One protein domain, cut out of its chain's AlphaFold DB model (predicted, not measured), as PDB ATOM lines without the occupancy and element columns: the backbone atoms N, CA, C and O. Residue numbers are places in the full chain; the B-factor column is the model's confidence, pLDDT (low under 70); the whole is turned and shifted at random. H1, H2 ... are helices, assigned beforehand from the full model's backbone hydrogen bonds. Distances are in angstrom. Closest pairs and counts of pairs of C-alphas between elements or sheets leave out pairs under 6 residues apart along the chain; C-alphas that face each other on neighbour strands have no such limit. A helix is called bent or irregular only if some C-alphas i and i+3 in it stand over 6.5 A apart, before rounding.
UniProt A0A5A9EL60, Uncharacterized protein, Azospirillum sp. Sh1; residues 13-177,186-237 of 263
ATOM      1  N   VAL A  13     233.382 228.420 180.185       57.34
ATOM      2  CA  VAL A  13     233.818 229.331 179.113       57.34
ATOM      3  C   VAL A  13     233.855 230.769 179.623       57.34
ATOM      4  O   VAL A  13     234.824 231.477 179.370       57.34
ATOM      5  N   MET A  14     232.855 231.175 180.409       59.00
ATOM      6  CA  MET A  14     232.828 232.493 181.054       59.00
ATOM      7  C   MET A  14     233.986 232.674 182.042       59.00
ATOM      8  O   MET A  14     234.663 233.695 182.005       59.00
ATOM      9  N   VAL A  15     234.272 231.663 182.870       60.75
ATOM     10  CA  VAL A  15     235.412 231.668 183.803       60.75
ATOM     11  C   VAL A  15     236.748 231.714 183.052       60.75
ATOM     12  O   VAL A  15     237.638 232.475 183.427       60.75
ATOM     13  N   GLY A  16     236.886 230.951 181.961       54.34
ATOM     14  CA  GLY A  16     238.074 230.992 181.105       54.34
ATOM     15  C   GLY A  16     238.299 232.361 180.456       54.34
ATOM     16  O   GLY A  16     239.407 232.893 180.507       54.34
ATOM     17  N   LEU A  17     237.246 232.972 179.908       60.16
ATOM     18  CA  LEU A  17     237.307 234.313 179.320       60.16
ATOM     19  C   LEU A  17     237.631 235.389 180.368       60.16
ATOM     20  O   LEU A  17     238.423 236.290 180.095       60.16
ATOM     21  N   GLN A  18     237.080 235.273 181.579       61.19
ATOM     22  CA  GLN A  18     237.388 236.176 182.691       61.19
ATOM     23  C   GLN A  18     238.857 236.085 183.117       61.19
ATOM     24  O   GLN A  18     239.494 237.115 183.334       61.19
ATOM     25  N   ALA A  19     239.423 234.881 183.195       61.38
ATOM     26  CA  ALA A  19     240.829 234.696 183.544       61.38
ATOM     27  C   ALA A  19     241.784 235.244 182.474       61.38
ATOM     28  O   ALA A  19     242.764 235.912 182.807       61.38
ATOM     29  N   VAL A  20     241.474 235.037 181.190       62.00
ATOM     30  CA  VAL A  20     242.245 235.619 180.080       62.00
ATOM     31  C   VAL A  20     242.180 237.149 180.113       62.00
ATOM     32  O   VAL A  20     243.214 237.806 180.016       62.00
ATOM     33  N   ASN A  21     240.995 237.729 180.327       63.75
ATOM     34  CA  ASN A  21     240.835 239.181 180.450       63.75
ATOM     35  C   ASN A  21     241.653 239.748 181.623       63.75
ATOM     36  O   ASN A  21     242.373 240.734 181.484       63.75
ATOM     37  N   THR A  22     241.612 239.062 182.764       62.53
ATOM     38  CA  THR A  22     242.391 239.389 183.965       62.53
ATOM     39  C   THR A  22     243.894 239.403 183.659       62.53
ATOM     40  O   THR A  22     244.580 240.386 183.948       62.53
ATOM     41  N   ALA A  23     244.408 238.368 182.989       63.38
ATOM     42  CA  ALA A  23     245.813 238.296 182.590       63.38
ATOM     43  C   ALA A  23     246.209 239.431 181.624       63.38
ATOM     44  O   ALA A  23     247.259 240.051 181.808       63.38
ATOM     45  N   ILE A  24     245.357 239.767 180.647       64.75
ATOM     46  CA  ILE A  24     245.579 240.884 179.709       64.75
ATOM     47  C   ILE A  24     245.592 242.237 180.440       64.75
ATOM     48  O   ILE A  24     246.400 243.124 180.122       64.75
ATOM     49  N   MET A  25     244.731 242.412 181.445       66.50
ATOM     50  CA  MET A  25     244.699 243.621 182.268       66.50
ATOM     51  C   MET A  25     246.002 243.789 183.064       66.50
ATOM     52  O   MET A  25     246.621 244.855 182.983       66.50
ATOM     53  N   VAL A  26     246.479 242.724 183.722       64.38
ATOM     54  CA  VAL A  26     247.747 242.699 184.485       64.38
ATOM     55  C   VAL A  26     248.967 242.919 183.596       64.38
ATOM     56  O   VAL A  26     249.836 243.740 183.910       64.38
ATOM     57  N   ALA A  27     249.046 242.203 182.472       63.56
ATOM     58  CA  ALA A  27     250.148 242.336 181.526       63.56
ATOM     59  C   ALA A  27     250.246 243.776 181.005       63.56
ATOM     60  O   ALA A  27     251.343 244.324 180.882       63.56
ATOM     61  N   GLY A  28     249.110 244.443 180.786       63.28
ATOM     62  CA  GLY A  28     249.152 245.825 180.333       63.28
ATOM     63  C   GLY A  28     249.582 246.840 181.390       63.28
ATOM     64  O   GLY A  28     250.191 247.819 180.983       63.28
ATOM     65  N   PHE A  29     249.398 246.628 182.702       70.88
ATOM     66  CA  PHE A  29     250.060 247.499 183.695       70.88
ATOM     67  C   PHE A  29     251.584 247.395 183.610       70.88
ATOM     68  O   PHE A  29     252.269 248.413 183.631       70.88
ATOM     69  N   THR A  30     252.105 246.182 183.405       72.25
ATOM     70  CA  THR A  30     253.544 245.934 183.205       72.25
ATOM     71  C   THR A  30     254.059 246.646 181.951       72.25
ATOM     72  O   THR A  30     255.059 247.362 181.989       72.25
ATOM     73  N   MET A  31     253.339 246.509 180.831       68.19
ATOM     74  CA  MET A  31     253.683 247.188 179.581       68.19
ATOM     75  C   MET A  31     253.622 248.717 179.730       68.19
ATOM     76  O   MET A  31     254.468 249.424 179.186       68.19
ATOM     77  N   LEU A  32     252.628 249.242 180.452       70.00
ATOM     78  CA  LEU A  32     252.499 250.678 180.714       70.00
ATOM     79  C   LEU A  32     253.630 251.192 181.611       70.00
ATOM     80  O   LEU A  32     254.150 252.268 181.329       70.00
ATOM     81  N   ALA A  33     254.052 250.426 182.622       72.31
ATOM     82  CA  ALA A  33     255.195 250.758 183.473       72.31
ATOM     83  C   ALA A  33     256.492 250.831 182.653       72.31
ATOM     84  O   ALA A  33     257.173 251.850 182.676       72.31
ATOM     85  N   SER A  34     256.771 249.815 181.829       69.25
ATOM     86  CA  SER A  34     257.929 249.802 180.922       69.25
ATOM     87  C   SER A  34     257.938 251.010 179.971       69.25
ATOM     88  O   SER A  34     258.951 251.702 179.836       69.25
ATOM     89  N   LYS A  35     256.785 251.336 179.371       70.56
ATOM     90  CA  LYS A  35     256.640 252.529 178.523       70.56
ATOM     91  C   LYS A  35     256.861 253.823 179.304       70.56
ATOM     92  O   LYS A  35     257.524 254.719 178.790       70.56
ATOM     93  N   LEU A  36     256.334 253.934 180.524       75.00
ATOM     94  CA  LEU A  36     256.529 255.117 181.360       75.00
ATOM     95  C   LEU A  36     258.004 255.297 181.725       75.00
ATOM     96  O   LEU A  36     258.494 256.421 181.661       75.00
ATOM     97  N   THR A  37     258.718 254.215 182.036       76.38
ATOM     98  CA  THR A  37     260.164 254.240 182.289       76.38
ATOM     99  C   THR A  37     260.927 254.749 181.071       76.38
ATOM    100  O   THR A  37     261.709 255.689 181.198       76.38
ATOM    101  N   ALA A  38     260.649 254.212 179.880       73.62
ATOM    102  CA  ALA A  38     261.298 254.661 178.647       73.62
ATOM    103  C   ALA A  38     261.040 256.153 178.361       73.62
ATOM    104  O   ALA A  38     261.958 256.896 178.015       73.62
ATOM    105  N   VAL A  39     259.801 256.621 178.548       76.00
ATOM    106  CA  VAL A  39     259.448 258.037 178.351       76.00
ATOM    107  C   VAL A  39     260.055 258.928 179.446       76.00
ATOM    108  O   VAL A  39     260.444 260.060 179.171       76.00
ATOM    109  N   SER A  40     260.196 258.433 180.678       79.38
ATOM    110  CA  SER A  40     260.845 259.172 181.772       79.38
ATOM    111  C   SER A  40     262.345 259.334 181.523       79.38
ATOM    112  O   SER A  40     262.862 260.437 181.658       79.38
ATOM    113  N   GLN A  41     263.024 258.297 181.023       78.12
ATOM    114  CA  GLN A  41     264.426 258.388 180.591       78.12
ATOM    115  C   GLN A  41     264.612 259.406 179.455       78.12
ATOM    116  O   GLN A  41     265.571 260.177 179.454       78.12
ATOM    117  N   GLN A  42     263.676 259.460 178.499       79.44
ATOM    118  CA  GLN A  42     263.683 260.496 177.459       79.44
ATOM    119  C   GLN A  42     263.497 261.899 178.053       79.44
ATOM    120  O   GLN A  42     264.199 262.827 177.650       79.44
ATOM    121  N   CYS A  43     262.600 262.052 179.032       80.94
ATOM    122  CA  CYS A  43     262.381 263.309 179.749       80.94
ATOM    123  C   CYS A  43     263.663 263.785 180.452       80.94
ATOM    124  O   CYS A  43     264.082 264.927 180.258       80.94
ATOM    125  N   GLU A  44     264.325 262.898 181.196       82.12
ATOM    126  CA  GLU A  44     265.597 263.174 181.872       82.12
ATOM    127  C   GLU A  44     266.695 263.564 180.876       82.12
ATOM    128  O   GLU A  44     267.363 264.580 181.066       82.12
ATOM    129  N   ALA A  45     266.825 262.840 179.760       81.00
ATOM    130  CA  ALA A  45     267.798 263.158 178.717       81.00
ATOM    131  C   ALA A  45     267.536 264.521 178.045       81.00
ATOM    132  O   ALA A  45     268.475 265.205 177.622       81.00
ATOM    133  N   ILE A  46     266.274 264.946 177.907       77.19
ATOM    134  CA  ILE A  46     265.943 266.294 177.417       77.19
ATOM    135  C   ILE A  46     266.304 267.344 178.473       77.19
ATOM    136  O   ILE A  46     266.953 268.333 178.139       77.19
ATOM    137  N   LEU A  47     265.949 267.116 179.740       76.94
ATOM    138  CA  LEU A  47     266.266 268.026 180.844       76.94
ATOM    139  C   LEU A  47     267.777 268.212 181.032       76.94
ATOM    140  O   LEU A  47     268.233 269.334 181.252       76.94
ATOM    141  N   GLU A  48     268.568 267.145 180.908       79.44
ATOM    142  CA  GLU A  48     270.026 267.210 181.016       79.44
ATOM    143  C   GLU A  48     270.651 267.984 179.845       79.44
ATOM    144  O   GLU A  48     271.550 268.804 180.047       79.44
ATOM    145  N   ARG A  49     270.153 267.780 178.616       74.94
ATOM    146  CA  ARG A  49     270.582 268.566 177.446       74.94
ATOM    147  C   ARG A  49     270.180 270.036 177.574       74.94
ATOM    148  O   ARG A  49     270.989 270.907 177.262       74.94
ATOM    149  N   SER A  50     268.984 270.326 178.084       65.56
ATOM    150  CA  SER A  50     268.518 271.700 178.318       65.56
ATOM    151  C   SER A  50     269.367 272.408 179.371       65.56
ATOM    152  O   SER A  50     269.789 273.533 179.142       65.56
ATOM    153  N   ALA A  51     269.728 271.728 180.465       62.59
ATOM    154  CA  ALA A  51     270.600 272.280 181.506       62.59
ATOM    155  C   ALA A  51     271.959 272.764 180.973       62.59
ATOM    156  O   ALA A  51     272.575 273.651 181.555       62.59
ATOM    157  N   LYS A  52     272.424 272.164 179.871       57.09
ATOM    158  CA  LYS A  52     273.690 272.493 179.213       57.09
ATOM    159  C   LYS A  52     273.553 273.588 178.146       57.09
ATOM    160  O   LYS A  52     274.582 274.082 177.698       57.09
ATOM    161  N   THR A  53     272.332 273.948 177.725       54.03
ATOM    162  CA  THR A  53     272.124 274.718 176.482       54.03
ATOM    163  C   THR A  53     271.124 275.881 176.578       54.03
ATOM    164  O   THR A  53     271.287 276.827 175.819       54.03
ATOM    165  N   ASP A  54     270.118 275.857 177.468       55.59
ATOM    166  CA  ASP A  54     269.221 276.998 177.758       55.59
ATOM    167  C   ASP A  54     268.172 276.665 178.850       55.59
ATOM    168  O   ASP A  54     267.697 275.531 178.951       55.59
ATOM    169  N   HIS A  55     267.724 277.683 179.601       58.59
ATOM    170  CA  HIS A  55     266.716 277.635 180.689       58.59
ATOM    171  C   HIS A  55     265.263 277.332 180.252       58.59
ATOM    172  O   HIS A  55     264.325 277.408 181.047       58.59
ATOM    173  N   LYS A  56     265.035 277.006 178.977       61.03
ATOM    174  CA  LYS A  56     263.696 276.982 178.352       61.03
ATOM    175  C   LYS A  56     262.747 275.920 178.916       61.03
ATOM    176  O   LYS A  56     261.537 276.055 178.801       61.03
ATOM    177  N   VAL A  57     263.284 274.915 179.609       66.38
ATOM    178  CA  VAL A  57     262.521 273.784 180.157       66.38
ATOM    179  C   VAL A  57     262.506 273.778 181.700       66.38
ATOM    180  O   VAL A  57     262.029 272.830 182.327       66.38
ATOM    181  N   ASP A  58     262.982 274.849 182.351       68.25
ATOM    182  CA  ASP A  58     263.021 274.945 183.821       68.25
ATOM    183  C   ASP A  58     261.619 274.901 184.456       68.25
ATOM    184  O   ASP A  58     261.442 274.337 185.536       68.25
ATOM    185  N   TRP A  59     260.589 275.334 183.722       69.75
ATOM    186  CA  TRP A  59     259.193 275.252 184.158       69.75
ATOM    187  C   TRP A  59     258.722 273.818 184.467       69.75
ATOM    188  O   TRP A  59     257.773 273.638 185.227       69.75
ATOM    189  N   LEU A  60     259.373 272.782 183.921       64.69
ATOM    190  CA  LEU A  60     259.079 271.386 184.270       64.69
ATOM    191  C   LEU A  60     259.663 270.952 185.607       64.69
ATOM    192  O   LEU A  60     259.069 270.116 186.296       64.69
ATOM    193  N   ARG A  61     260.852 271.468 185.939       67.81
ATOM    194  CA  ARG A  61     261.479 271.228 187.241       67.81
ATOM    195  C   ARG A  61     260.597 271.839 188.315       67.81
ATOM    196  O   ARG A  61     260.240 271.149 189.265       67.81
ATOM    197  N   ASP A  62     260.141 273.061 188.065       66.12
ATOM    198  CA  ASP A  62     259.212 273.775 188.936       66.12
ATOM    199  C   ASP A  62     257.841 273.087 189.010       66.12
ATOM    200  O   ASP A  62     257.201 273.081 190.060       66.12
ATOM    201  N   ALA A  63     257.399 272.441 187.925       70.31
ATOM    202  CA  ALA A  63     256.157 271.670 187.916       70.31
ATOM    203  C   ALA A  63     256.242 270.351 188.710       70.31
ATOM    204  O   ALA A  63     255.202 269.770 189.009       70.31
ATOM    205  N   GLY A  64     257.434 269.851 189.059       80.19
ATOM    206  CA  GLY A  64     257.585 268.612 189.833       80.19
ATOM    207  C   GLY A  64     257.310 267.327 189.039       80.19
ATOM    208  O   GLY A  64     256.873 266.321 189.603       80.19
ATOM    209  N   ILE A  65     257.573 267.333 187.729       81.62
ATOM    210  CA  ILE A  65     257.260 266.212 186.826       81.62
ATOM    211  C   ILE A  65     257.922 264.892 187.236       81.62
ATOM    212  O   ILE A  65     257.251 263.862 187.221       81.62
ATOM    213  N   ALA A  66     259.192 264.909 187.648       82.75
ATOM    214  CA  ALA A  66     259.908 263.695 188.054       82.75
ATOM    215  C   ALA A  66     259.242 263.003 189.258       82.75
ATOM    216  O   ALA A  66     259.119 261.778 189.300       82.75
ATOM    217  N   ALA A  67     258.734 263.789 190.214       86.31
ATOM    218  CA  ALA A  67     258.019 263.254 191.368       86.31
ATOM    219  C   ALA A  67     256.705 262.579 190.947       86.31
ATOM    220  O   ALA A  67     256.395 261.486 191.416       86.31
ATOM    221  N   ILE A  68     255.952 263.192 190.027       88.38
ATOM    222  CA  ILE A  68     254.711 262.602 189.509       88.38
ATOM    223  C   ILE A  68     254.985 261.358 188.655       88.38
ATOM    224  O   ILE A  68     254.273 260.366 188.800       88.38
ATOM    225  N   GLN A  69     256.025 261.363 187.818       86.12
ATOM    226  CA  GLN A  69     256.445 260.189 187.041       86.12
ATOM    227  C   GLN A  69     256.792 259.012 187.959       86.12
ATOM    228  O   GLN A  69     256.286 257.910 187.758       86.12
ATOM    229  N   SER A  70     257.581 259.259 189.009       86.25
ATOM    230  CA  SER A  70     257.948 258.243 190.000       86.25
ATOM    231  C   SER A  70     256.726 257.691 190.743       86.25
ATOM    232  O   SER A  70     256.547 256.474 190.812       86.25
ATOM    233  N   LYS A  71     255.827 258.563 191.224       87.19
ATOM    234  CA  LYS A  71     254.563 258.142 191.852       87.19
ATOM    235  C   LYS A  71     253.705 257.299 190.911       87.19
ATOM    236  O   LYS A  71     253.116 256.310 191.332       87.19
ATOM    237  N   MET A  72     253.614 257.695 189.644       87.38
ATOM    238  CA  MET A  72     252.812 256.986 188.658       87.38
ATOM    239  C   MET A  72     253.413 255.617 188.322       87.38
ATOM    240  O   MET A  72     252.661 254.652 188.208       87.38
ATOM    241  N   LEU A  73     254.741 255.507 188.226       88.31
ATOM    242  CA  LEU A  73     255.428 254.227 188.048       88.31
ATOM    243  C   LEU A  73     255.154 253.288 189.230       88.31
ATOM    244  O   LEU A  73     254.678 252.174 189.020       88.31
ATOM    245  N   ALA A  74     255.326 253.778 190.460       85.94
ATOM    246  CA  ALA A  74     254.996 253.024 191.668       85.94
ATOM    247  C   ALA A  74     253.505 252.635 191.720       85.94
ATOM    248  O   ALA A  74     253.156 251.540 192.159       85.94
ATOM    249  N   GLY A  75     252.614 253.502 191.228       85.56
ATOM    250  CA  GLY A  75     251.194 253.206 191.056       85.56
ATOM    251  C   GLY A  75     250.943 252.051 190.083       85.56
ATOM    252  O   GLY A  75     250.176 251.145 190.393       85.56
ATOM    253  N   LEU A  76     251.607 252.033 188.926       84.31
ATOM    254  CA  LEU A  76     251.469 250.962 187.932       84.31
ATOM    255  C   LEU A  76     251.999 249.615 188.450       84.31
ATOM    256  O   LEU A  76     251.311 248.599 188.335       84.31
ATOM    257  N   GLU A  77     253.187 249.611 189.053       85.38
ATOM    258  CA  GLU A  77     253.810 248.418 189.650       85.38
ATOM    259  C   GLU A  77     253.003 247.893 190.845       85.38
ATOM    260  O   GLU A  77     252.792 246.684 191.009       85.38
ATOM    261  N   GLY A  78     252.494 248.812 191.666       78.25
ATOM    262  CA  GLY A  78     251.638 248.512 192.801       78.25
ATOM    263  C   GLY A  78     250.275 247.956 192.386       78.25
ATOM    264  O   GLY A  78     249.844 246.949 192.942       78.25
ATOM    265  N   ALA A  79     249.633 248.522 191.358       77.44
ATOM    266  CA  ALA A  79     248.379 248.009 190.802       77.44
ATOM    267  C   ALA A  79     248.551 246.594 190.232       77.44
ATOM    268  O   ALA A  79     247.730 245.716 190.496       77.44
ATOM    269  N   GLN A  80     249.647 246.351 189.503       79.62
ATOM    270  CA  GLN A  80     249.999 245.023 189.002       79.62
ATOM    271  C   GLN A  80     250.151 244.018 190.155       79.62
ATOM    272  O   GLN A  80     249.581 242.927 190.107       79.62
ATOM    273  N   SER A  81     250.916 244.381 191.186       76.25
ATOM    274  CA  SER A  81     251.214 243.508 192.326       76.25
ATOM    275  C   SER A  81     249.977 243.229 193.174       76.25
ATOM    276  O   SER A  81     249.690 242.076 193.487       76.25
ATOM    277  N   ALA A  82     249.203 244.267 193.494       67.44
ATOM    278  CA  ALA A  82     247.964 244.134 194.243       67.44
ATOM    279  C   ALA A  82     246.979 243.223 193.519       67.44
ATOM    280  O   ALA A  82     246.404 242.332 194.135       67.44
ATOM    281  N   HIS A  83     246.862 243.367 192.201       69.31
ATOM    282  CA  HIS A  83     245.985 242.511 191.425       69.31
ATOM    283  C   HIS A  83     246.432 241.038 191.428       69.31
ATOM    284  O   HIS A  83     245.605 240.166 191.687       69.31
ATOM    285  N   LYS A  84     247.730 240.747 191.233       66.94
ATOM    286  CA  LYS A  84     248.275 239.375 191.361       66.94
ATOM    287  C   LYS A  84     247.976 238.759 192.731       66.94
ATOM    288  O   LYS A  84     247.683 237.576 192.843       66.94
ATOM    289  N   LEU A  85     248.018 239.570 193.785       67.81
ATOM    290  CA  LEU A  85     247.771 239.127 195.157       67.81
ATOM    291  C   LEU A  85     246.280 239.108 195.546       67.81
ATOM    292  O   LEU A  85     245.964 238.742 196.680       67.81
ATOM    293  N   GLY A  86     245.367 239.491 194.646       60.84
ATOM    294  CA  GLY A  86     243.933 239.605 194.939       60.84
ATOM    295  C   GLY A  86     243.586 240.737 195.914       60.84
ATOM    296  O   GLY A  86     242.589 240.664 196.628       60.84
ATOM    297  N   GLN A  87     244.434 241.758 195.993       64.00
ATOM    298  CA  GLN A  87     244.281 242.933 196.842       64.00
ATOM    299  C   GLN A  87     243.619 244.086 196.075       64.00
ATOM    300  O   GLN A  87     243.624 244.136 194.845       64.00
ATOM    301  N   SER A  88     243.055 245.043 196.815       68.69
ATOM    302  CA  SER A  88     242.419 246.220 196.216       68.69
ATOM    303  C   SER A  88     243.427 247.065 195.433       68.69
ATOM    304  O   SER A  88     244.496 247.402 195.943       68.69
ATOM    305  N   VAL A  89     243.049 247.471 194.216       71.00
ATOM    306  CA  VAL A  89     243.860 248.371 193.381       71.00
ATOM    307  C   VAL A  89     243.574 249.866 193.637       71.00
ATOM    308  O   VAL A  89     244.204 250.730 193.030       71.00
ATOM    309  N   LEU A  90     242.660 250.191 194.561       73.25
ATOM    310  CA  LEU A  90     242.165 251.553 194.818       73.25
ATOM    311  C   LEU A  90     243.261 252.569 195.208       73.25
ATOM    312  O   LEU A  90     243.251 253.685 194.676       73.25
ATOM    313  N   PRO A  91     244.236 252.231 196.080       72.31
ATOM    314  CA  PRO A  91     245.309 253.167 196.430       72.31
ATOM    315  C   PRO A  91     246.167 253.563 195.218       72.31
ATOM    316  O   PRO A  91     246.675 254.683 195.129       72.31
ATOM    317  N   TYR A  92     246.296 252.652 194.256       80.81
ATOM    318  CA  TYR A  92     247.105 252.846 193.058       80.81
ATOM    319  C   TYR A  92     246.345 253.602 191.970       80.81
ATOM    320  O   TYR A  92     246.928 254.476 191.330       80.81
ATOM    321  N   ASP A  93     245.039 253.356 191.821       76.88
ATOM    322  CA  ASP A  93     244.157 254.167 190.970       76.88
ATOM    323  C   ASP A  93     244.222 255.652 191.346       76.88
ATOM    324  O   ASP A  93     244.344 256.507 190.472       76.88
ATOM    325  N   THR A  94     244.252 255.958 192.647       76.62
ATOM    326  CA  THR A  94     244.378 257.340 193.138       76.62
ATOM    327  C   THR A  94     245.662 258.003 192.625       76.62
ATOM    328  O   THR A  94     245.619 259.127 192.124       76.62
ATOM    329  N   SER A  95     246.789 257.288 192.678       79.19
ATOM    330  CA  SER A  95     248.092 257.782 192.202       79.19
ATOM    331  C   SER A  95     248.134 257.924 190.673       79.19
ATOM    332  O   SER A  95     248.655 258.906 190.143       79.19
ATOM    333  N   ILE A  96     247.535 256.974 189.950       83.31
ATOM    334  CA  ILE A  96     247.411 257.010 188.485       83.31
ATOM    335  C   ILE A  96     246.530 258.190 188.046       83.31
ATOM    336  O   ILE A  96     246.866 258.910 187.103       83.31
ATOM    337  N   ASN A  97     245.420 258.427 188.747       84.19
ATOM    338  CA  ASN A  97     244.518 259.546 188.502       84.19
ATOM    339  C   ASN A  97     245.192 260.899 188.786       84.19
ATOM    340  O   ASN A  97     245.068 261.815 187.972       84.19
ATOM    341  N   GLU A  98     245.940 261.019 189.890       84.75
ATOM    342  CA  GLU A  98     246.756 262.207 190.185       84.75
ATOM    343  C   GLU A  98     247.701 262.512 189.013       84.75
ATOM    344  O   GLU A  98     247.701 263.635 188.505       84.75
ATOM    345  N   GLY A  99     248.414 261.499 188.509       83.44
ATOM    346  CA  GLY A  99     249.279 261.627 187.335       83.44
ATOM    347  C   GLY A  99     248.531 262.068 186.073       83.44
ATOM    348  O   GLY A  99     248.942 263.016 185.404       83.44
ATOM    349  N   ALA A 100     247.391 261.445 185.764       84.00
ATOM    350  CA  ALA A 100     246.586 261.790 184.589       84.00
ATOM    351  C   ALA A 100     246.097 263.249 184.617       84.00
ATOM    352  O   ALA A 100     246.162 263.954 183.603       84.00
ATOM    353  N   LEU A 101     245.630 263.716 185.780       86.31
ATOM    354  CA  LEU A 101     245.191 265.096 185.988       86.31
ATOM    355  C   LEU A 101     246.358 266.080 185.922       86.31
ATOM    356  O   LEU A 101     246.223 267.151 185.324       86.31
ATOM    357  N   PHE A 102     247.493 265.713 186.511       87.94
ATOM    358  CA  PHE A 102     248.702 266.515 186.495       87.94
ATOM    359  C   PHE A 102     249.209 266.730 185.067       87.94
ATOM    360  O   PHE A 102     249.287 267.875 184.627       87.94
ATOM    361  N   PHE A 103     249.454 265.663 184.295       86.38
ATOM    362  CA  PHE A 103     249.949 265.799 182.920       86.38
ATOM    363  C   PHE A 103     248.974 266.575 182.037       86.38
ATOM    364  O   PHE A 103     249.394 267.414 181.244       86.38
ATOM    365  N   ARG A 104     247.662 266.390 182.229       86.44
ATOM    366  CA  ARG A 104     246.649 267.204 181.547       86.44
ATOM    367  C   ARG A 104     246.798 268.696 181.858       86.44
ATOM    368  O   ARG A 104     246.707 269.513 180.943       86.44
ATOM    369  N   ARG A 105     246.993 269.062 183.129       86.75
ATOM    370  CA  ARG A 105     247.179 270.461 183.544       86.75
ATOM    371  C   ARG A 105     248.458 271.040 182.949       86.75
ATOM    372  O   ARG A 105     248.399 272.073 182.296       86.75
ATOM    373  N   VAL A 106     249.570 270.329 183.093       87.00
ATOM    374  CA  VAL A 106     250.886 270.746 182.591       87.00
ATOM    375  C   VAL A 106     250.866 270.948 181.070       87.00
ATOM    376  O   VAL A 106     251.358 271.963 180.587       87.00
ATOM    377  N   MET A 107     250.236 270.047 180.307       88.00
ATOM    378  CA  MET A 107     250.066 270.223 178.857       88.00
ATOM    379  C   MET A 107     249.210 271.444 178.509       88.00
ATOM    380  O   MET A 107     249.524 272.160 177.560       88.00
ATOM    381  N   LYS A 108     248.129 271.696 179.257       87.44
ATOM    382  CA  LYS A 108     247.286 272.880 179.046       87.44
ATOM    383  C   LYS A 108     248.072 274.167 179.303       87.44
ATOM    384  O   LYS A 108     247.961 275.105 178.516       87.44
ATOM    385  N   ASP A 109     248.875 274.190 180.360       85.44
ATOM    386  CA  ASP A 109     249.712 275.338 180.697       85.44
ATOM    387  C   ASP A 109     250.780 275.564 179.613       85.44
ATOM    388  O   ASP A 109     250.924 276.685 179.127       85.44
ATOM    389  N   ALA A 110     251.433 274.496 179.140       83.81
ATOM    390  CA  ALA A 110     252.388 274.548 178.028       83.81
ATOM    391  C   ALA A 110     251.762 275.090 176.732       83.81
ATOM    392  O   ALA A 110     252.356 275.916 176.042       83.81
ATOM    393  N   LEU A 111     250.532 274.673 176.412       84.62
ATOM    394  CA  LEU A 111     249.792 275.213 175.269       84.62
ATOM    395  C   LEU A 111     249.478 276.701 175.440       84.62
ATOM    396  O   LEU A 111     249.594 277.454 174.479       84.62
ATOM    397  N   SER A 112     249.099 277.132 176.647       82.00
ATOM    398  CA  SER A 112     248.779 278.540 176.918       82.00
ATOM    399  C   SER A 112     249.992 279.469 176.827       82.00
ATOM    400  O   SER A 112     249.830 280.638 176.490       82.00
ATOM    401  N   ARG A 113     251.194 278.943 177.089       78.38
ATOM    402  CA  ARG A 113     252.468 279.668 176.985       78.38
ATOM    403  C   ARG A 113     253.081 279.653 175.581       78.38
ATOM    404  O   ARG A 113     253.988 280.427 175.313       78.38
ATOM    405  N   GLY A 114     252.579 278.805 174.678       75.50
ATOM    406  CA  GLY A 114     253.156 278.611 173.339       75.50
ATOM    407  C   GLY A 114     254.337 277.630 173.297       75.50
ATOM    408  O   GLY A 114     254.906 277.393 172.229       75.50
ATOM    409  N   ASP A 115     254.653 276.987 174.424       78.56
ATOM    410  CA  ASP A 115     255.819 276.110 174.599       78.56
ATOM    411  C   ASP A 115     255.747 274.852 173.716       78.56
ATOM    412  O   ASP A 115     256.765 274.254 173.387       78.56
ATOM    413  N   ALA A 116     254.553 274.454 173.258       78.81
ATOM    414  CA  ALA A 116     254.369 273.252 172.438       78.81
ATOM    415  C   ALA A 116     255.197 273.244 171.134       78.81
ATOM    416  O   ALA A 116     255.594 272.179 170.650       78.81
ATOM    417  N   LEU A 117     255.464 274.422 170.555       78.69
ATOM    418  CA  LEU A 117     256.252 274.572 169.322       78.69
ATOM    419  C   LEU A 117     257.688 275.027 169.571       78.69
ATOM    420  O   LEU A 117     258.516 274.911 168.669       78.69
ATOM    421  N   HIS A 118     257.973 275.576 170.750       78.06
ATOM    422  CA  HIS A 118     259.326 275.946 171.154       78.06
ATOM    423  C   HIS A 118     260.088 274.748 171.728       78.06
ATOM    424  O   HIS A 118     261.238 274.541 171.352       78.06
ATOM    425  N   ASP A 119     259.419 273.897 172.508       81.00
ATOM    426  CA  ASP A 119     259.993 272.722 173.168       81.00
ATOM    427  C   ASP A 119     259.246 271.443 172.759       81.00
ATOM    428  O   ASP A 119     258.717 270.683 173.575       81.00
ATOM    429  N   THR A 120     259.173 271.200 171.449       82.81
ATOM    430  CA  THR A 120     258.334 270.138 170.870       82.81
ATOM    431  C   THR A 120     258.652 268.735 171.378       82.81
ATOM    432  O   THR A 120     257.720 267.990 171.670       82.81
ATOM    433  N   ASP A 121     259.927 268.369 171.539       83.06
ATOM    434  CA  ASP A 121     260.313 267.045 172.057       83.06
ATOM    435  C   ASP A 121     259.771 266.815 173.476       83.06
ATOM    436  O   ASP A 121     259.332 265.721 173.847       83.06
ATOM    437  N   MET A 122     259.745 267.881 174.269       83.50
ATOM    438  CA  MET A 122     259.237 267.830 175.622       83.50
ATOM    439  C   MET A 122     257.711 267.801 175.663       83.50
ATOM    440  O   MET A 122     257.113 267.010 176.392       83.50
ATOM    441  N   PHE A 123     257.064 268.612 174.830       86.44
ATOM    442  CA  PHE A 123     255.615 268.565 174.690       86.44
ATOM    443  C   PHE A 123     255.142 267.180 174.213       86.44
ATOM    444  O   PHE A 123     254.174 266.644 174.748       86.44
ATOM    445  N   ILE A 124     255.873 266.546 173.289       86.56
ATOM    446  CA  ILE A 124     255.658 265.150 172.872       86.56
ATOM    447  C   ILE A 124     255.752 264.199 174.071       86.56
ATOM    448  O   ILE A 124     254.876 263.355 174.255       86.56
ATOM    449  N   THR A 125     256.774 264.357 174.910       85.31
ATOM    450  CA  THR A 125     256.964 263.536 176.114       85.31
ATOM    451  C   THR A 125     255.758 263.645 177.058       85.31
ATOM    452  O   THR A 125     255.230 262.626 177.504       85.31
ATOM    453  N   LEU A 126     255.245 264.858 177.290       87.00
ATOM    454  CA  LEU A 126     254.049 265.090 178.113       87.00
ATOM    455  C   LEU A 126     252.784 264.457 177.516       87.00
ATOM    456  O   LEU A 126     251.999 263.846 178.244       87.00
ATOM    457  N   VAL A 127     252.612 264.548 176.194       87.50
ATOM    458  CA  VAL A 127     251.506 263.900 175.470       87.50
ATOM    459  C   VAL A 127     251.540 262.383 175.669       87.50
ATOM    460  O   VAL A 127     250.511 261.773 175.969       87.50
ATOM    461  N   LEU A 128     252.717 261.764 175.548       86.06
ATOM    462  CA  LEU A 128     252.878 260.324 175.753       86.06
ATOM    463  C   LEU A 128     252.599 259.922 177.208       86.06
ATOM    464  O   LEU A 128     251.922 258.922 177.445       86.06
ATOM    465  N   GLN A 129     253.046 260.717 178.184       86.94
ATOM    466  CA  GLN A 129     252.788 260.466 179.608       86.94
ATOM    467  C   GLN A 129     251.305 260.569 179.953       86.94
ATOM    468  O   GLN A 129     250.763 259.691 180.627       86.94
ATOM    469  N   HIS A 130     250.615 261.577 179.418       89.31
ATOM    470  CA  HIS A 130     249.166 261.687 179.538       89.31
ATOM    471  C   HIS A 130     248.440 260.479 178.933       89.31
ATOM    472  O   HIS A 130     247.493 259.965 179.538       89.31
ATOM    473  N   ALA A 131     248.882 260.000 177.766       85.88
ATOM    474  CA  ALA A 131     248.289 258.837 177.116       85.88
ATOM    475  C   ALA A 131     248.435 257.569 177.968       85.88
ATOM    476  O   ALA A 131     247.448 256.867 178.201       85.88
ATOM    477  N   ILE A 132     249.636 257.314 178.496       86.75
ATOM    478  CA  ILE A 132     249.897 256.193 179.410       86.75
ATOM    479  C   ILE A 132     249.009 256.310 180.655       86.75
ATOM    480  O   ILE A 132     248.370 255.331 181.035       86.75
ATOM    481  N   ALA A 133     248.909 257.501 181.255       87.56
ATOM    482  CA  ALA A 133     248.131 257.726 182.474       87.56
ATOM    483  C   ALA A 133     246.631 257.517 182.262       87.56
ATOM    484  O   ALA A 133     245.958 256.914 183.095       87.56
ATOM    485  N   SER A 134     246.115 257.960 181.119       88.75
ATOM    486  CA  SER A 134     244.702 257.815 180.769       88.75
ATOM    487  C   SER A 134     244.330 256.350 180.520       88.75
ATOM    488  O   SER A 134     243.316 255.882 181.030       88.75
ATOM    489  N   ILE A 135     245.181 255.594 179.814       88.19
ATOM    490  CA  ILE A 135     244.970 254.152 179.594       88.19
ATOM    491  C   ILE A 135     245.094 253.378 180.914       88.19
ATOM    492  O   ILE A 135     244.298 252.479 181.180       88.19
ATOM    493  N   ALA A 136     246.075 253.724 181.751       85.69
ATOM    494  CA  ALA A 136     246.249 253.115 183.064       85.69
ATOM    495  C   ALA A 136     245.020 253.330 183.952       85.69
ATOM    496  O   ALA A 136     244.556 252.381 184.578       85.69
ATOM    497  N   ARG A 137     244.463 254.547 183.943       87.38
ATOM    498  CA  ARG A 137     243.245 254.882 184.679       87.38
ATOM    499  C   ARG A 137     242.036 254.096 184.180       87.38
ATOM    500  O   ARG A 137     241.280 253.574 184.985       87.38
ATOM    501  N   ALA A 138     241.852 253.989 182.865       85.06
ATOM    502  CA  ALA A 138     240.763 253.188 182.302       85.06
ATOM    503  C   ALA A 138     240.836 251.728 182.779       85.06
ATOM    504  O   ALA A 138     239.835 251.144 183.184       85.06
ATOM    505  N   ARG A 139     242.045 251.157 182.821       83.00
ATOM    506  CA  ARG A 139     242.274 249.795 183.321       83.00
ATOM    507  C   ARG A 139     242.071 249.664 184.830       83.00
ATOM    508  O   ARG A 139     241.531 248.657 185.273       83.00
ATOM    509  N   SER A 140     242.489 250.637 185.635       80.19
ATOM    510  CA  SER A 140     242.262 250.581 187.085       80.19
ATOM    511  C   SER A 140     240.784 250.741 187.437       80.19
ATOM    512  O   SER A 140     240.286 249.977 188.259       80.19
ATOM    513  N   GLN A 141     240.064 251.649 186.773       80.06
ATOM    514  CA  GLN A 141     238.615 251.825 186.938       80.06
ATOM    515  C   GLN A 141     237.842 250.575 186.514       80.06
ATOM    516  O   GLN A 141     236.962 250.134 187.250       80.06
ATOM    517  N   TRP A 142     238.262 249.934 185.417       79.00
ATOM    518  CA  TRP A 142     237.737 248.630 185.016       79.00
ATOM    519  C   TRP A 142     237.795 247.610 186.152       79.00
ATOM    520  O   TRP A 142     236.820 246.931 186.463       79.00
ATOM    521  N   LEU A 143     238.976 247.466 186.753       72.19
ATOM    522  CA  LEU A 143     239.221 246.462 187.782       72.19
ATOM    523  C   LEU A 143     238.535 246.781 189.112       72.19
ATOM    524  O   LEU A 143     238.318 245.865 189.902       72.19
ATOM    525  N   LEU A 144     238.239 248.055 189.375       70.00
ATOM    526  CA  LEU A 144     237.623 248.511 190.621       70.00
ATOM    527  C   LEU A 144     236.105 248.487 190.588       70.00
ATOM    528  O   LEU A 144     235.494 248.048 191.560       70.00
ATOM    529  N   LEU A 145     235.525 249.031 189.524       73.56
ATOM    530  CA  LEU A 145     234.108 249.382 189.477       73.56
ATOM    531  C   LEU A 145     233.360 248.575 188.423       73.56
ATOM    532  O   LEU A 145     232.236 248.157 188.676       73.56
ATOM    533  N   GLY A 146     234.026 248.254 187.316       68.75
ATOM    534  CA  GLY A 146     233.406 247.502 186.243       68.75
ATOM    535  C   GLY A 146     233.829 247.984 184.864       68.75
ATOM    536  O   GLY A 146     234.494 249.014 184.710       68.75
ATOM    537  N   PRO A 147     233.490 247.196 183.836       72.12
ATOM    538  CA  PRO A 147     233.908 247.459 182.472       72.12
ATOM    539  C   PRO A 147     233.316 248.764 181.911       72.12
ATOM    540  O   PRO A 147     233.983 249.448 181.131       72.12
ATOM    541  N   GLU A 148     232.118 249.155 182.353       80.19
ATOM    542  CA  GLU A 148     231.478 250.424 182.009       80.19
ATOM    543  C   GLU A 148     232.289 251.626 182.514       80.19
ATOM    544  O   GLU A 148     232.616 252.518 181.731       80.19
ATOM    545  N   GLU A 149     232.705 251.630 183.781       81.12
ATOM    546  CA  GLU A 149     233.508 252.711 184.363       81.12
ATOM    547  C   GLU A 149     234.905 252.786 183.739       81.12
ATOM    548  O   GLU A 149     235.466 253.873 183.559       81.12
ATOM    549  N   GLY A 150     235.468 251.637 183.356       81.31
ATOM    550  CA  GLY A 150     236.696 251.589 182.568       81.31
ATOM    551  C   GLY A 150     236.541 252.271 181.205       81.31
ATOM    552  O   GLY A 150     237.424 253.026 180.786       81.31
ATOM    553  N   LEU A 151     235.409 252.052 180.529       83.44
ATOM    554  CA  LEU A 151     235.091 252.687 179.252       83.44
ATOM    555  C   LEU A 151     234.829 254.193 179.407       83.44
ATOM    556  O   LEU A 151     235.379 254.983 178.640       83.44
ATOM    557  N   GLU A 152     234.089 254.615 180.433       88.50
ATOM    558  CA  GLU A 152     233.870 256.038 180.732       88.50
ATOM    559  C   GLU A 152     235.186 256.775 181.021       88.50
ATOM    560  O   GLU A 152     235.431 257.876 180.513       88.50
ATOM    561  N   ALA A 153     236.078 256.159 181.802       87.25
ATOM    562  CA  ALA A 153     237.402 256.707 182.075       87.25
ATOM    563  C   ALA A 153     238.253 256.813 180.797       87.25
ATOM    564  O   ALA A 153     239.004 257.782 180.631       87.25
ATOM    565  N   MET A 154     238.108 255.856 179.877       91.69
ATOM    566  CA  MET A 154     238.759 255.891 178.572       91.69
ATOM    567  C   MET A 154     238.234 257.036 177.694       91.69
ATOM    568  O   MET A 154     239.025 257.796 177.126       91.69
ATOM    569  N   ASP A 155     236.914 257.210 177.632       93.00
ATOM    570  CA  ASP A 155     236.260 258.296 176.896       93.00
ATOM    571  C   ASP A 155     236.647 259.674 177.452       93.00
ATOM    572  O   ASP A 155     236.898 260.616 176.691       93.00
ATOM    573  N   ALA A 156     236.800 259.799 178.773       91.06
ATOM    574  CA  ALA A 156     237.312 261.014 179.401       91.06
ATOM    575  C   ALA A 156     238.758 261.336 178.970       91.06
ATOM    576  O   ALA A 156     239.081 262.504 178.726       91.06
ATOM    577  N   GLY A 157     239.617 260.318 178.841       89.19
ATOM    578  CA  GLY A 157     240.978 260.453 178.310       89.19
ATOM    579  C   GLY A 157     240.995 260.899 176.844       89.19
ATOM    580  O   GLY A 157     241.676 261.864 176.495       89.19
ATOM    581  N   ILE A 158     240.169 260.269 176.003       91.44
ATOM    582  CA  ILE A 158     239.988 260.646 174.591       91.44
ATOM    583  C   ILE A 158     239.532 262.095 174.467       91.44
ATOM    584  O   ILE A 158     240.092 262.861 173.679       91.44
ATOM    585  N   LYS A 159     238.539 262.494 175.264       93.62
ATOM    586  CA  LYS A 159     238.047 263.868 175.281       93.62
ATOM    587  C   LYS A 159     239.162 264.846 175.651       93.62
ATOM    588  O   LYS A 159     239.345 265.834 174.950       93.62
ATOM    589  N   ALA A 160     239.935 264.562 176.700       90.19
ATOM    590  CA  ALA A 160     241.038 265.427 177.120       90.19
ATOM    591  C   ALA A 160     242.113 265.588 176.028       90.19
ATOM    592  O   ALA A 160     242.585 266.704 175.801       90.19
ATOM    593  N   HIS A 161     242.455 264.508 175.320       90.81
ATOM    594  CA  HIS A 161     243.372 264.552 174.176       90.81
ATOM    595  C   HIS A 161     242.815 265.375 173.017       90.81
ATOM    596  O   HIS A 161     243.512 266.224 172.465       90.81
ATOM    597  N   ASN A 162     241.544 265.177 172.669       91.62
ATOM    598  CA  ASN A 162     240.894 265.925 171.596       91.62
ATOM    599  C   ASN A 162     240.781 267.420 171.924       91.62
ATOM    600  O   ASN A 162     241.053 268.248 171.056       91.62
ATOM    601  N   ASP A 163     240.453 267.770 173.172       90.31
ATOM    602  CA  ASP A 163     240.424 269.156 173.652       90.31
ATOM    603  C   ASP A 163     241.810 269.811 173.516       90.31
ATOM    604  O   ASP A 163     241.927 270.951 173.063       90.31
ATOM    605  N   MET A 164     242.875 269.081 173.862       90.19
ATOM    606  CA  MET A 164     244.258 269.537 173.710       90.19
ATOM    607  C   MET A 164     244.634 269.732 172.232       90.19
ATOM    608  O   MET A 164     245.195 270.766 171.872       90.19
ATOM    609  N   VAL A 165     244.302 268.775 171.358       88.94
ATOM    610  CA  VAL A 165     244.537 268.894 169.908       88.94
ATOM    611  C   VAL A 165     243.778 270.090 169.332       88.94
ATOM    612  O   VAL A 165     244.337 270.848 168.542       88.94
ATOM    613  N   ALA A 166     242.526 270.297 169.744       87.06
ATOM    614  CA  ALA A 166     241.727 271.441 169.324       87.06
ATOM    615  C   ALA A 166     242.339 272.766 169.802       87.06
ATOM    616  O   ALA A 166     242.419 273.715 169.023       87.06
ATOM    617  N   ALA A 167     242.824 272.823 171.046       85.06
ATOM    618  CA  ALA A 167     243.512 273.991 171.587       85.06
ATOM    619  C   ALA A 167     244.803 274.309 170.818       85.06
ATOM    620  O   ALA A 167     245.023 275.467 170.476       85.06
ATOM    621  N   LEU A 168     245.600 273.294 170.462       83.94
ATOM    622  CA  LEU A 168     246.781 273.459 169.610       83.94
ATOM    623  C   LEU A 168     246.410 273.952 168.203       83.94
ATOM    624  O   LEU A 168     247.135 274.746 167.617       83.94
ATOM    625  N   GLN A 169     245.295 273.481 167.640       82.44
ATOM    626  CA  GLN A 169     244.857 273.841 166.288       82.44
ATOM    627  C   GLN A 169     244.204 275.223 166.199       82.44
ATOM    628  O   GLN A 169     244.209 275.820 165.122       82.44
ATOM    629  N   LYS A 170     243.623 275.718 167.298       79.31
ATOM    630  CA  LYS A 170     242.833 276.956 167.327       79.31
ATOM    631  C   LYS A 170     243.577 278.166 166.733       79.31
ATOM    632  O   LYS A 170     242.987 278.792 165.854       79.31
ATOM    633  N   PRO A 171     244.847 278.457 167.086       73.25
ATOM    634  CA  PRO A 171     245.581 279.593 166.518       73.25
ATOM    635  C   PRO A 171     245.799 279.493 165.002       73.25
ATOM    636  O   PRO A 171     245.946 280.504 164.328       73.25
ATOM    637  N   PHE A 172     245.805 278.279 164.440       71.88
ATOM    638  CA  PHE A 172     246.033 278.058 163.007       71.88
ATOM    639  C   PHE A 172     244.763 278.099 162.160       71.88
ATOM    640  O   PHE A 172     244.847 278.169 160.935       71.88
ATOM    641  N   ARG A 173     243.591 277.975 162.788       68.12
ATOM    642  CA  ARG A 173     242.295 277.942 162.096       68.12
ATOM    643  C   ARG A 173     241.609 279.298 162.040       68.12
ATOM    644  O   ARG A 173     240.698 279.448 161.233       68.12
ATOM    645  N   ASP A 174     242.026 280.245 162.873       63.03
ATOM    646  CA  ASP A 174     241.453 281.584 162.910       63.03
ATOM    647  C   ASP A 174     242.415 282.598 162.256       63.03
ATOM    648  O   ASP A 174     243.451 282.941 162.832       63.03
ATOM    649  N   PRO A 175     242.137 283.044 161.018       52.12
ATOM    650  CA  PRO A 175     242.958 284.040 160.335       52.12
ATOM    651  C   PRO A 175     242.726 285.470 160.851       52.12
ATOM    652  O   PRO A 175     243.446 286.372 160.433       52.12
ATOM    653  N   PHE A 176     241.741 285.700 161.733       53.78
ATOM    654  CA  PHE A 176     241.374 287.036 162.224       53.78
ATOM    655  C   PHE A 176     241.798 287.307 163.669       53.78
ATOM    656  O   PHE A 176     241.628 288.424 164.161       53.78
ATOM    657  N   THR A 177     242.372 286.324 164.362       55.34
ATOM    658  CA  THR A 177     243.089 286.600 165.607       55.34
ATOM    659  C   THR A 177     244.380 287.345 165.284       55.34
ATOM    660  O   THR A 177     245.133 286.913 164.414       55.34
ATOM    661  N   GLY A 186     258.008 280.489 161.482       74.69
ATOM    662  CA  GLY A 186     259.388 280.226 161.087       74.69
ATOM    663  C   GLY A 186     259.607 278.786 160.581       74.69
ATOM    664  O   GLY A 186     258.785 277.894 160.824       74.69
ATOM    665  N   PRO A 187     260.728 278.505 159.886       81.88
ATOM    666  CA  PRO A 187     261.092 277.152 159.455       81.88
ATOM    667  C   PRO A 187     261.120 276.120 160.596       81.88
ATOM    668  O   PRO A 187     260.633 275.003 160.415       81.88
ATOM    669  N   GLU A 188     261.607 276.508 161.777       79.69
ATOM    670  CA  GLU A 188     261.687 275.623 162.949       79.69
ATOM    671  C   GLU A 188     260.307 275.269 163.513       79.69
ATOM    672  O   GLU A 188     260.026 274.099 163.753       79.69
ATOM    673  N   GLN A 189     259.381 276.228 163.607       76.69
ATOM    674  CA  GLN A 189     258.002 275.960 164.041       76.69
ATOM    675  C   GLN A 189     257.250 275.065 163.038       76.69
ATOM    676  O   GLN A 189     256.484 274.181 163.425       76.69
ATOM    677  N   ARG A 190     257.506 275.230 161.729       80.75
ATOM    678  CA  ARG A 190     256.999 274.312 160.690       80.75
ATOM    679  C   ARG A 190     257.526 272.892 160.879       80.75
ATOM    680  O   ARG A 190     256.770 271.934 160.716       80.75
ATOM    681  N   LYS A 191     258.815 272.747 161.186       83.62
ATOM    682  CA  LYS A 191     259.447 271.451 161.450       83.62
ATOM    683  C   LYS A 191     258.878 270.810 162.720       83.62
ATOM    684  O   LYS A 191     258.469 269.656 162.664       83.62
ATOM    685  N   ALA A 192     258.747 271.579 163.798       83.06
ATOM    686  CA  ALA A 192     258.099 271.173 165.044       83.06
ATOM    687  C   ALA A 192     256.691 270.605 164.809       83.06
ATOM    688  O   ALA A 192     256.397 269.480 165.213       83.06
ATOM    689  N   LEU A 193     255.836 271.317 164.068       83.00
ATOM    690  CA  LEU A 193     254.492 270.832 163.731       83.00
ATOM    691  C   LEU A 193     254.511 269.531 162.921       83.00
ATOM    692  O   LEU A 193     253.703 268.637 163.180       83.00
ATOM    693  N   LYS A 194     255.433 269.401 161.958       84.25
ATOM    694  CA  LYS A 194     255.594 268.166 161.174       84.25
ATOM    695  C   LYS A 194     255.977 266.967 162.043       84.25
ATOM    696  O   LYS A 194     255.581 265.859 161.702       84.25
ATOM    697  N   THR A 195     256.691 267.182 163.147       85.50
ATOM    698  CA  THR A 195     257.038 266.135 164.119       85.50
ATOM    699  C   THR A 195     255.895 265.854 165.098       85.50
ATOM    700  O   THR A 195     255.573 264.698 165.362       85.50
ATOM    701  N   LEU A 196     255.238 266.899 165.607       83.75
ATOM    702  CA  LEU A 196     254.203 266.789 166.636       83.75
ATOM    703  C   LEU A 196     252.902 266.160 166.113       83.75
ATOM    704  O   LEU A 196     252.305 265.312 166.777       83.75
ATOM    705  N   ILE A 197     252.447 266.547 164.916       85.25
ATOM    706  CA  ILE A 197     251.165 266.083 164.357       85.25
ATOM    707  C   ILE A 197     251.097 264.547 164.223       85.25
ATOM    708  O   ILE A 197     250.075 263.977 164.618       85.25
ATOM    709  N   PRO A 198     252.119 263.847 163.689       86.56
ATOM    710  CA  PRO A 198     252.143 262.385 163.660       86.56
ATOM    711  C   PRO A 198     251.969 261.742 165.037       86.56
ATOM    712  O   PRO A 198     251.167 260.819 165.166       86.56
ATOM    713  N   VAL A 199     252.640 262.262 166.071       85.56
ATOM    714  CA  VAL A 199     252.524 261.745 167.445       85.56
ATOM    715  C   VAL A 199     251.095 261.901 167.964       85.56
ATOM    716  O   VAL A 199     250.511 260.948 168.475       85.56
ATOM    717  N   LEU A 200     250.481 263.073 167.771       85.00
ATOM    718  CA  LEU A 200     249.095 263.322 168.183       85.00
ATOM    719  C   LEU A 200     248.101 262.372 167.499       85.00
ATOM    720  O   LEU A 200     247.154 261.901 168.135       85.00
ATOM    721  N   LYS A 201     248.328 262.067 166.213       82.12
ATOM    722  CA  LYS A 201     247.535 261.084 165.461       82.12
ATOM    723  C   LYS A 201     247.743 259.668 165.989       82.12
ATOM    724  O   LYS A 201     246.763 258.951 166.166       82.12
ATOM    725  N   GLN A 202     248.985 259.281 166.267       84.38
ATOM    726  CA  GLN A 202     249.311 257.963 166.810       84.38
ATOM    727  C   GLN A 202     248.666 257.748 168.185       84.38
ATOM    728  O   GLN A 202     248.097 256.690 168.441       84.38
ATOM    729  N   VAL A 203     248.693 258.760 169.056       86.44
ATOM    730  CA  VAL A 203     248.032 258.700 170.367       86.44
ATOM    731  C   VAL A 203     246.517 258.572 170.214       86.44
ATOM    732  O   VAL A 203     245.922 257.705 170.849       86.44
ATOM    733  N   ALA A 204     245.894 259.343 169.316       84.38
ATOM    734  CA  ALA A 204     244.463 259.211 169.032       84.38
ATOM    735  C   ALA A 204     244.097 257.808 168.505       84.38
ATOM    736  O   ALA A 204     243.108 257.220 168.939       84.38
ATOM    737  N   GLN A 205     244.912 257.241 167.611       80.25
ATOM    738  CA  GLN A 205     244.738 255.869 167.123       80.25
ATOM    739  C   GLN A 205     244.865 254.843 168.252       80.25
ATOM    740  O   GLN A 205     244.011 253.967 168.371       80.25
ATOM    741  N   SER A 206     245.885 254.976 169.106       78.06
ATOM    742  CA  SER A 206     246.070 254.102 170.267       78.06
ATOM    743  C   SER A 206     244.877 254.186 171.214       78.06
ATOM    744  O   SER A 206     244.418 253.157 171.701       78.06
ATOM    745  N   PHE A 207     244.349 255.384 171.471       82.94
ATOM    746  CA  PHE A 207     243.158 255.521 172.294       82.94
ATOM    747  C   PHE A 207     241.948 254.824 171.670       82.94
ATOM    748  O   PHE A 207     241.299 254.032 172.343       82.94
ATOM    749  N   ASN A 208     241.680 255.031 170.382       79.00
ATOM    750  CA  ASN A 208     240.564 254.361 169.713       79.00
ATOM    751  C   ASN A 208     240.708 252.834 169.743       79.00
ATOM    752  O   ASN A 208     239.740 252.139 170.033       79.00
ATOM    753  N   GLN A 209     241.916 252.309 169.518       80.88
ATOM    754  CA  GLN A 209     242.175 250.871 169.599       80.88
ATOM    755  C   GLN A 209     241.871 250.319 170.997       80.88
ATOM    756  O   GLN A 209     241.214 249.288 171.120       80.88
ATOM    757  N   ARG A 210     242.317 251.011 172.056       81.06
ATOM    758  CA  ARG A 210     242.050 250.588 173.439       81.06
ATOM    759  C   ARG A 210     240.588 250.745 173.823       81.06
ATOM    760  O   ARG A 210     240.066 249.892 174.521       81.06
ATOM    761  N   ARG A 211     239.902 251.774 173.335       83.56
ATOM    762  CA  ARG A 211     238.460 251.926 173.534       83.56
ATOM    763  C   ARG A 211     237.689 250.753 172.919       83.56
ATOM    764  O   ARG A 211     236.871 250.166 173.610       83.56
ATOM    765  N   VAL A 212     238.005 250.364 171.681       73.44
ATOM    766  CA  VAL A 212     237.383 249.205 171.006       73.44
ATOM    767  C   VAL A 212     237.656 247.895 171.754       73.44
ATOM    768  O   VAL A 212     236.763 247.061 171.889       73.44
ATOM    769  N   GLU A 213     238.875 247.709 172.268       71.12
ATOM    770  CA  GLU A 213     239.226 246.574 173.135       71.12
ATOM    771  C   GLU A 213     238.320 246.527 174.382       71.12
ATOM    772  O   GLU A 213     237.713 245.494 174.657       71.12
ATOM    773  N   LEU A 214     238.149 247.658 175.074       70.75
ATOM    774  CA  LEU A 214     237.287 247.767 176.258       70.75
ATOM    775  C   LEU A 214     235.798 247.549 175.921       70.75
ATOM    776  O   LEU A 214     235.118 246.800 176.617       70.75
ATOM    777  N   GLU A 215     235.288 248.116 174.824       72.25
ATOM    778  CA  GLU A 215     233.909 247.882 174.352       72.25
ATOM    779  C   GLU A 215     233.640 246.413 174.029       72.25
ATOM    780  O   GLU A 215     232.559 245.888 174.306       72.25
ATOM    781  N   THR A 216     234.628 245.732 173.451       66.94
ATOM    782  CA  THR A 216     234.536 244.305 173.141       66.94
ATOM    783  C   THR A 216     234.331 243.505 174.424       66.94
ATOM    784  O   THR A 216     233.446 242.656 174.505       66.94
ATOM    785  N   TYR A 217     235.099 243.818 175.463       66.06
ATOM    786  CA  TYR A 217     234.984 243.168 176.761       66.06
ATOM    787  C   TYR A 217     233.655 243.473 177.483       66.06
ATOM    788  O   TYR A 217     233.069 242.551 178.053       66.06
ATOM    789  N   VAL A 218     233.137 244.709 177.399       66.06
ATOM    790  CA  VAL A 218     231.781 245.064 177.877       66.06
ATOM    791  C   VAL A 218     230.730 244.213 177.154       66.06
ATOM    792  O   VAL A 218     229.873 243.599 177.784       66.06
ATOM    793  N   THR A 219     230.830 244.112 175.825       61.16
ATOM    794  CA  THR A 219     229.870 243.384 174.974       61.16
ATOM    795  C   THR A 219     229.819 241.890 175.298       61.16
ATOM    796  O   THR A 219     228.756 241.274 175.241       61.16
ATOM    797  N   PHE A 220     230.951 241.297 175.682       60.50
ATOM    798  CA  PHE A 220     231.016 239.906 176.132       60.50
ATOM    799  C   PHE A 220     230.517 239.693 177.572       60.50
ATOM    800  O   PHE A 220     230.577 238.568 178.070       60.50
ATOM    801  N   GLY A 221     230.016 240.734 178.250       50.00
ATOM    802  CA  GLY A 221     229.515 240.642 179.623       50.00
ATOM    803  C   GLY A 221     230.609 240.267 180.623       50.00
ATOM    804  O   GLY A 221     230.335 239.617 181.636       50.00
ATOM    805  N   LEU A 222     231.863 240.616 180.319       55.91
ATOM    806  CA  LEU A 222     232.999 240.336 181.185       55.91
ATOM    807  C   LEU A 222     232.951 241.303 182.364       55.91
ATOM    808  O   LEU A 222     233.438 242.427 182.285       55.91
ATOM    809  N   MET A 223     232.340 240.852 183.457       53.09
ATOM    810  CA  MET A 223     232.331 241.605 184.707       53.09
ATOM    811  C   MET A 223     233.750 241.772 185.267       53.09
ATOM    812  O   MET A 223     234.674 241.038 184.891       53.09
ATOM    813  N   GLY A 224     233.901 242.749 186.169       51.69
ATOM    814  CA  GLY A 224     235.088 242.934 187.008       51.69
ATOM    815  C   GLY A 224     235.556 241.629 187.672       51.69
ATOM    816  O   GLY A 224     234.867 240.608 187.604       51.69
ATOM    817  N   PRO A 225     236.763 241.629 188.261       47.56
ATOM    818  CA  PRO A 225     237.610 240.447 188.337       47.56
ATOM    819  C   PRO A 225     236.895 239.209 188.903       47.56
ATOM    820  O   PRO A 225     236.137 239.319 189.872       47.56
ATOM    821  N   PRO A 226     237.169 238.015 188.338       49.50
ATOM    822  CA  PRO A 226     236.734 236.766 188.941       49.50
ATOM    823  C   PRO A 226     237.314 236.661 190.361       49.50
ATOM    824  O   PRO A 226     238.337 237.277 190.671       49.50
ATOM    825  N   SER A 227     236.659 235.896 191.240       46.53
ATOM    826  CA  SER A 227     237.112 235.741 192.626       46.53
ATOM    827  C   SER A 227     238.607 235.392 192.690       46.53
ATOM    828  O   SER A 227     239.132 234.692 191.823       46.53
ATOM    829  N   VAL A 228     239.304 235.861 193.730       43.28
ATOM    830  CA  VAL A 228     240.741 235.594 193.965       43.28
ATOM    831  C   VAL A 228     241.077 234.096 193.846       43.28
ATOM    832  O   VAL A 228     242.154 233.721 193.385       43.28
ATOM    833  N   GLU A 229     240.125 233.229 194.188       41.91
ATOM    834  CA  GLU A 229     240.198 231.778 194.018       41.91
ATOM    835  C   GLU A 229     240.362 231.328 192.557       41.91
ATOM    836  O   GLU A 229     241.127 230.404 192.294       41.91
ATOM    837  N   ILE A 230     239.691 231.976 191.601       44.16
ATOM    838  CA  ILE A 230     239.779 231.663 190.167       44.16
ATOM    839  C   ILE A 230     241.141 232.096 189.616       44.16
ATOM    840  O   ILE A 230     241.791 231.318 188.922       44.16
ATOM    841  N   VAL A 231     241.626 233.288 189.980       42.06
ATOM    842  CA  VAL A 231     242.966 233.765 189.580       42.06
ATOM    843  C   VAL A 231     244.051 232.798 190.075       42.06
ATOM    844  O   VAL A 231     244.882 232.341 189.291       42.06
ATOM    845  N   ARG A 232     243.965 232.364 191.340       44.09
ATOM    846  CA  ARG A 232     244.875 231.363 191.931       44.09
ATOM    847  C   ARG A 232     244.783 229.979 191.282       44.09
ATOM    848  O   ARG A 232     245.766 229.240 191.284       44.09
ATOM    849  N   GLN A 233     243.624 229.584 190.754       41.22
ATOM    850  CA  GLN A 233     243.474 228.323 190.013       41.22
ATOM    851  C   GLN A 233     244.188 228.376 188.654       41.22
ATOM    852  O   GLN A 233     244.808 227.388 188.255       41.22
ATOM    853  N   PHE A 234     244.186 229.530 187.981       40.19
ATOM    854  CA  PHE A 234     244.920 229.724 186.727       40.19
ATOM    855  C   PHE A 234     246.435 229.807 186.931       40.19
ATOM    856  O   PHE A 234     247.167 229.184 186.170       40.19
ATOM    857  N   GLU A 235     246.919 230.455 187.995       37.50
ATOM    858  CA  GLU A 235     248.355 230.474 188.346       37.50
ATOM    859  C   GLU A 235     248.929 229.076 188.639       37.50
ATOM    860  O   GLU A 235     250.120 228.834 188.458       37.50
ATOM    861  N   ARG A 236     248.081 228.126 189.055       40.34
ATOM    862  CA  ARG A 236     248.451 226.712 189.234       40.34
ATOM    863  C   ARG A 236     248.468 225.917 187.926       40.34
ATOM    864  O   ARG A 236     248.884 224.760 187.929       40.34
ATOM    865  N   THR A 237     248.011 226.505 186.820       32.12
ATOM    866  CA  THR A 237     247.989 225.859 185.505       32.12
ATOM    867  C   THR A 237     249.327 226.122 184.794       32.12
ATOM    868  O   THR A 237     249.650 227.288 184.570       32.12
TER     869      THR A 237
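This is residues 13 to 177 and 186 to 237 of the 263 residues of an uncharacterized protein of Azospirillum sp. Sh1 (UniProt A0A5A9EL60). Six long helices make an elongated up-and-down bundle: H6 is its core, with H1, H3, H4, H7 and H8 round it in an incomplete ring, open between H1 and H8. Little H2 and H5 lie in turns at one end, H9 crosses H1 near the other, and residues 169 to 177 stick out. The printed part has 217 residues with nine named helices, H1 to H9 in chain order, and no named strand: all helix. It is compact, with a radius of gyration of the C-alphas of 19.0 A, and spans 61 by 37 by 23 A.

Find C-alpha 13 at (233.818, 229.331, 179.113); from there H1, residues 13 to 51, runs 56.6 A to C-alpha 51 at (270.600, 272.280, 181.506). Next come H2, residues 55 to 63, H3, residues 65 to 84, 28.7 A, and H4, residues 90 to 113, 34.9 A. H5, residues 115 to 118, leads to H6, residues 120 to 144, 35.9 A. H7, residues 147 to 173, covers 37.6 A, and H8, residues 187 to 219, 48.5 A. H9, residues 228 to 235, ends at C-alpha 235, (248.355, 230.474, 188.346). H2 is irregular, with C-alphas 56 and 59 7.5 A apart; H7 is only just irregular, with C-alphas 168 and 171 7.0 A apart, and has a kink of 28 degrees near residue 167.

Start at H1: it touches the hub, H6, at Leu 32 and Ile 132, closest C-alphas 6.2 A apart, a shallow tilt of 25 degrees, opposite ways. With residues 26 to 40 alone H1 touches H3, closest C-alphas Val 26 and Gln 80, 5.6 A. H3 and H4 form a helical hairpin, closest C-alphas Gly 75 and Tyr 92, 4.6 A. H4 touches H6 at Ala 100 and Ala 133, closest C-alphas 4.8 A apart. H6 and H7 form another, closest C-alphas Trp 142 and Gly 150, 4.0 A. H8 touches H6 at a shallow tilt of 9 degrees, the same way, closest C-alphas Thr 120 and Ala 192, 5.9 A. H9 is about perpendicular to H1, 81 degrees, and touches it, closest C-alphas Ala 19 and Val 231, 6.5 A. Every O i to N i+4 pair is within hydrogen-bond range in H1, H3, H6 and H9; H4 has 19 of 20, H7 21 of 23, H8 27 of 29, and H2 2 of 5 beside 4 of 6 O i to N i+3 pairs, while H5 is too short for an i+4 pair.

The C-alphas farthest apart, Phe 176 and Arg 236, are 66.5 A apart. Residues 178 to 185 are not printed, and C-alphas 177 and 186 are 18.1 A apart across this cut. Of the links printed whole, none is long. Mean pLDDT of the printed part is 74.9; look for values under 70 at, among others, residues 13 to 28, 50 to 62 and 216 to 237.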